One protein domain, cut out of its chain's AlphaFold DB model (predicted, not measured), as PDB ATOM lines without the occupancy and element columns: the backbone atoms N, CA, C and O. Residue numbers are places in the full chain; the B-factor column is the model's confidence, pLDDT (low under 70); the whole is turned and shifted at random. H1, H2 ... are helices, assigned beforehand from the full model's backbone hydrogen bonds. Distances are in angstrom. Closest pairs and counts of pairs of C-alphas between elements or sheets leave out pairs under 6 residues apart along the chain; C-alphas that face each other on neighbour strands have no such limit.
ATOM      1  N   SER A   2     -23.512 -27.011  -1.534       57.03
ATOM      2  CA  SER A   2     -22.131 -27.538  -1.591       57.03
ATOM      3  C   SER A   2     -22.005 -28.962  -2.161       57.03
ATOM      4  O   SER A   2     -21.136 -29.205  -2.991       57.03
ATOM      5  N   ALA A   3     -22.898 -29.889  -1.791       62.34
ATOM      6  CA  ALA A   3     -22.814 -31.290  -2.228       62.34
ATOM      7  C   ALA A   3     -22.946 -31.476  -3.754       62.34
ATOM      8  O   ALA A   3     -22.227 -32.281  -4.339       62.34
ATOM      9  N   GLY A   4     -23.817 -30.700  -4.411       75.38
ATOM     10  CA  GLY A   4     -23.993 -30.757  -5.867       75.38
ATOM     11  C   GLY A   4     -22.744 -30.302  -6.625       75.38
ATOM     12  O   GLY A   4     -22.340 -30.953  -7.583       75.38
ATOM     13  N   TYR A   5     -22.079 -29.247  -6.147       74.50
ATOM     14  CA  TYR A   5     -20.825 -28.766  -6.730       74.50
ATOM     15  C   TYR A   5     -19.682 -29.775  -6.549       74.50
ATOM     16  O   TYR A   5     -18.949 -30.049  -7.494       74.50
ATOM     17  N   SER A   6     -19.565 -30.389  -5.366       69.12
ATOM     18  CA  SER A   6     -18.553 -31.422  -5.103       69.12
ATOM     19  C   SER A   6     -18.744 -32.674  -5.964       69.12
ATOM     20  O   SER A   6     -17.759 -33.231  -6.446       69.12
ATOM     21  N   LEU A   7     -19.992 -33.103  -6.189       76.19
ATOM     22  CA  LEU A   7     -20.299 -34.239  -7.063       76.19
ATOM     23  C   LEU A   7     -19.996 -33.918  -8.528       76.19
ATOM     24  O   LEU A   7     -19.370 -34.724  -9.211       76.19
ATOM     25  N   LEU A   8     -20.377 -32.724  -8.986       82.38
ATOM     26  CA  LEU A   8     -20.141 -32.282 -10.359       82.38
ATOM     27  C   LEU A   8     -18.638 -32.145 -10.643       82.38
ATOM     28  O   LEU A   8     -18.157 -32.671 -11.642       82.38
ATOM     29  N   MET A   9     -17.873 -31.553  -9.720       74.94
ATOM     30  CA  MET A   9     -16.412 -31.477  -9.835       74.94
ATOM     31  C   MET A   9     -15.742 -32.853  -9.783       74.94
ATOM     32  O   MET A   9     -14.859 -33.129 -10.593       74.94
ATOM     33  N   SER A  10     -16.188 -33.751  -8.898       73.50
ATOM     34  CA  SER A  10     -15.652 -35.120  -8.843       73.50
ATOM     35  C   SER A  10     -15.911 -35.886 -10.146       73.50
ATOM     36  O   SER A  10     -15.042 -36.620 -10.612       73.50
ATOM     37  N   PHE A  11     -17.077 -35.683 -10.766       80.62
ATOM     38  CA  PHE A  11     -17.445 -36.315 -12.032       80.62
ATOM     39  C   PHE A  11     -16.616 -35.796 -13.215       80.62
ATOM     40  O   PHE A  11     -16.101 -36.590 -14.001       80.62
ATOM     41  N   VAL A  12     -16.417 -34.476 -13.304       80.75
ATOM     42  CA  VAL A  12     -15.559 -33.853 -14.328       80.75
ATOM     43  C   VAL A  12     -14.125 -34.371 -14.210       80.75
ATOM     44  O   VAL A  12     -13.556 -34.842 -15.192       80.75
ATOM     45  N   VAL A  13     -13.557 -34.383 -13.003       76.50
ATOM     46  CA  VAL A  13     -12.197 -34.899 -12.776       76.50
ATOM     47  C   VAL A  13     -12.098 -36.389 -13.113       76.50
ATOM     48  O   VAL A  13     -11.092 -36.824 -13.670       76.50
ATOM     49  N   TYR A  14     -13.138 -37.181 -12.839       77.31
ATOM     50  CA  TYR A  14     -13.142 -38.606 -13.164       77.31
ATOM     51  C   TYR A  14     -13.130 -38.872 -14.676       77.31
ATOM     52  O   TYR A  14     -12.415 -39.775 -15.117       77.31
ATOM     53  N   ILE A  15     -13.881 -38.099 -15.468       80.25
ATOM     54  CA  ILE A  15     -13.905 -38.222 -16.936       80.25
ATOM     55  C   ILE A  15     -12.568 -37.777 -17.532       80.25
ATOM     56  O   ILE A  15     -11.973 -38.506 -18.324       80.25
ATOM     57  N   PHE A  16     -12.055 -36.626 -17.097       78.31
ATOM     58  CA  PHE A  16     -10.832 -36.033 -17.642       78.31
ATOM     59  C   PHE A  16      -9.549 -36.507 -16.945       78.31
ATOM     60  O   PHE A  16      -8.493 -35.908 -17.120       78.31
ATOM     61  N   ARG A  17      -9.598 -37.604 -16.178       73.81
ATOM     62  CA  ARG A  17      -8.467 -38.069 -15.354       73.81
ATOM     63  C   ARG A  17      -7.176 -38.308 -16.141       73.81
ATOM     64  O   ARG A  17      -6.109 -37.963 -15.652       73.81
ATOM     65  N   LYS A  18      -7.261 -38.887 -17.345       68.69
ATOM     66  CA  LYS A  18      -6.079 -39.174 -18.178       68.69
ATOM     67  C   LYS A  18      -5.467 -37.895 -18.745       68.69
ATOM     68  O   LYS A  18      -4.267 -37.701 -18.607       68.69
ATOM     69  N   GLU A  19      -6.300 -37.015 -19.295       73.12
ATOM     70  CA  GLU A  19      -5.873 -35.724 -19.849       73.12
ATOM     71  C   GLU A  19      -5.268 -34.822 -18.768       73.12
ATOM     72  O   GLU A  19      -4.208 -34.238 -18.958       73.12
ATOM     73  N   LEU A  20      -5.887 -34.773 -17.584       70.75
ATOM     74  CA  LEU A  20      -5.365 -34.013 -16.450       70.75
ATOM     75  C   LEU A  20      -3.990 -34.521 -16.013       70.75
ATOM     76  O   LEU A  20      -3.105 -33.713 -15.759       70.75
ATOM     77  N   ILE A  21      -3.786 -35.840 -15.952       71.38
ATOM     78  CA  ILE A  21      -2.488 -36.421 -15.581       71.38
ATOM     79  C   ILE A  21      -1.441 -36.181 -16.683       71.38
ATOM     80  O   ILE A  21      -0.295 -35.871 -16.360       71.38
ATOM     81  N   ALA A  22      -1.830 -36.246 -17.959       71.38
ATOM     82  CA  ALA A  22      -0.942 -36.000 -19.099       71.38
ATOM     83  C   ALA A  22      -0.447 -34.543 -19.191       71.38
ATOM     84  O   ALA A  22       0.638 -34.298 -19.711       71.38
ATOM     85  N   ILE A  23      -1.189 -33.574 -18.642       74.81
ATOM     86  CA  ILE A  23      -0.739 -32.171 -18.555       74.81
ATOM     87  C   ILE A  23       0.419 -32.007 -17.556       74.81
ATOM     88  O   ILE A  23       1.294 -31.169 -17.763       74.81
ATOM     89  N   PHE A  24       0.441 -32.790 -16.472       71.75
ATOM     90  CA  PHE A  24       1.484 -32.692 -15.442       71.75
ATOM     91  C   PHE A  24       2.680 -33.615 -15.692       71.75
ATOM     92  O   PHE A  24       3.756 -33.372 -15.147       71.75
ATOM     93  N   ILE A  25       2.507 -34.678 -16.479       68.62
ATOM     94  CA  ILE A  25       3.509 -35.729 -16.662       68.62
ATOM     95  C   ILE A  25       3.693 -36.003 -18.155       68.62
ATOM     96  O   ILE A  25       2.803 -36.525 -18.817       68.62
ATOM     97  N   ILE A  26       4.886 -35.674 -18.657       66.31
ATOM     98  CA  ILE A  26       5.270 -35.814 -20.071       66.31
ATOM     99  C   ILE A  26       5.689 -37.262 -20.396       66.31
ATOM    100  O   ILE A  26       5.573 -37.699 -21.538       66.31
ATOM    101  N   ASP A  27       6.165 -38.024 -19.400       72.25
ATOM    102  CA  ASP A  27       6.678 -39.383 -19.594       72.25
ATOM    103  C   ASP A  27       5.579 -40.466 -19.462       72.25
ATOM    104  O   ASP A  27       4.949 -40.583 -18.401       72.25
ATOM    105  N   PRO A  28       5.368 -41.315 -20.488       66.94
ATOM    106  CA  PRO A  28       4.270 -42.282 -20.517       66.94
ATOM    107  C   PRO A  28       4.401 -43.406 -19.478       66.94
ATOM    108  O   PRO A  28       3.387 -43.949 -19.040       66.94
ATOM    109  N   THR A  29       5.615 -43.748 -19.030       71.31
ATOM    110  CA  THR A  29       5.813 -44.787 -17.999       71.31
ATOM    111  C   THR A  29       5.384 -44.298 -16.616       71.31
ATOM    112  O   THR A  29       4.872 -45.060 -15.786       71.31
ATOM    113  N   THR A  30       5.504 -42.991 -16.384       70.50
ATOM    114  CA  THR A  30       5.095 -42.361 -15.129       70.50
ATOM    115  C   THR A  30       3.571 -42.182 -15.070       70.50
ATOM    116  O   THR A  30       2.982 -42.350 -14.004       70.50
ATOM    117  N   VAL A  31       2.903 -41.955 -16.212       74.25
ATOM    118  CA  VAL A  31       1.433 -41.815 -16.295       74.25
ATOM    119  C   VAL A  31       0.696 -43.076 -15.819       74.25
ATOM    120  O   VAL A  31      -0.206 -42.981 -14.986       74.25
ATOM    121  N   GLU A  32       1.091 -44.264 -16.287       74.81
ATOM    122  CA  GLU A  32       0.475 -45.544 -15.875       74.81
ATOM    123  C   GLU A  32       0.668 -45.824 -14.377       74.81
ATOM    124  O   GLU A  32      -0.231 -46.296 -13.664       74.81
ATOM    125  N   THR A  33       1.836 -45.447 -13.866       73.31
ATOM    126  CA  THR A  33       2.171 -45.560 -12.450       73.31
ATOM    127  C   THR A  33       1.289 -44.639 -11.597       73.31
ATOM    128  O   THR A  33       0.708 -45.074 -10.598       73.31
ATOM    129  N   SER A  34       1.105 -43.384 -12.017       68.69
ATOM    130  CA  SER A  34       0.221 -42.423 -11.347       68.69
ATOM    131  C   SER A  34      -1.251 -42.836 -11.395       68.69
ATOM    132  O   SER A  34      -1.960 -42.681 -10.400       68.69
ATOM    133  N   LEU A  35      -1.719 -43.411 -12.508       75.44
ATOM    134  CA  LEU A  35      -3.081 -43.941 -12.621       75.44
ATOM    135  C   LEU A  35      -3.324 -45.089 -11.637       75.44
ATOM    136  O   LEU A  35      -4.359 -45.119 -10.971       75.44
ATOM    137  N   THR A  36      -2.361 -45.999 -11.494       76.75
ATOM    138  CA  THR A  36      -2.446 -47.119 -10.544       76.75
ATOM    139  C   THR A  36      -2.562 -46.619  -9.101       76.75
ATOM    140  O   THR A  36      -3.407 -47.093  -8.339       76.75
ATOM    141  N   VAL A  37      -1.766 -45.610  -8.737       75.06
ATOM    142  CA  VAL A  37      -1.840 -44.939  -7.431       75.06
ATOM    143  C   VAL A  37      -3.204 -44.272  -7.227       75.06
ATOM    144  O   VAL A  37      -3.811 -44.435  -6.168       75.06
ATOM    145  N   LEU A  38      -3.724 -43.580  -8.245       74.56
ATOM    146  CA  LEU A  38      -5.031 -42.926  -8.195       74.56
ATOM    147  C   LEU A  38      -6.154 -43.932  -7.904       74.56
ATOM    148  O   LEU A  38      -6.971 -43.686  -7.021       74.56
ATOM    149  N   TYR A  39      -6.176 -45.079  -8.590       76.38
ATOM    150  CA  TYR A  39      -7.172 -46.129  -8.339       76.38
ATOM    151  C   TYR A  39      -7.063 -46.720  -6.932       76.38
ATOM    152  O   TYR A  39      -8.085 -47.057  -6.338       76.38
ATOM    153  N   HIS A  40      -5.851 -46.817  -6.384       75.12
ATOM    154  CA  HIS A  40      -5.645 -47.309  -5.024       75.12
ATOM    155  C   HIS A  40      -6.141 -46.322  -3.964       75.12
ATOM    156  O   HIS A  40      -6.705 -46.740  -2.959       75.12
ATOM    157  N   ILE A  41      -5.966 -45.018  -4.188       76.12
ATOM    158  CA  ILE A  41      -6.374 -43.961  -3.250       76.12
ATOM    159  C   ILE A  41      -7.870 -43.628  -3.377       76.12
ATOM    160  O   ILE A  41      -8.509 -43.282  -2.382       76.12
TER     161      ILE A  41
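What this domain is: This is residues 2 to 41 of the 126 residues of an uncharacterized protein of Clostridiales bacterium (UniProt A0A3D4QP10). The model is a hook: H1, at residues 2 to 15, sticks out as a free arm, short H2 follows it, and H3 folds back to form a V with H2. The printed part has 40 residues with three named helices, H1, H2 and H3 in chain order, and no named strand; its class is all helix. It is loose, with a radius of gyration of the C-alphas of 11.8 A, and elongated, spanning 36 by 20 by 12 A.

Where its parts are: H1, residues 2 to 15, begins at C-alpha 2 (-22.131, -27.538, -1.591) and is 20.4 A long. H2, residues 17 to 24, is 11.3 A long. H3, residues 28 to 41, is 20.4 A long and ends at C-alpha 41 (-6.374, -43.961, -3.250).

How they stand to each other: H1 and H2 are close but not clearly touching, about perpendicular at 78 degrees; their closest C-alphas, of Val 13 and Leu 20, are 7.8 A apart. H2 touches H3, which meets it with residues 31 to 35 alone; the closest C-alphas, of Ile 21 and Val 31, are 6.7 A apart. They run opposite ways at a steep tilt of 53 degrees. H1 and H3 are apart. In H1 every O i to N i+4 pair is within hydrogen-bond range; in H2 3 of 4 are, in H3 8 of 10.

The domain as a whole: The two C-alphas farthest apart, of Ser 2 and Thr 29, are 36.7 A apart. The printed part has no cut, and both links are tight. Mean pLDDT of the printed part is 73.3; residues 2 to 3, 6, 18, 25 to 26, 28 and 34 are under 70.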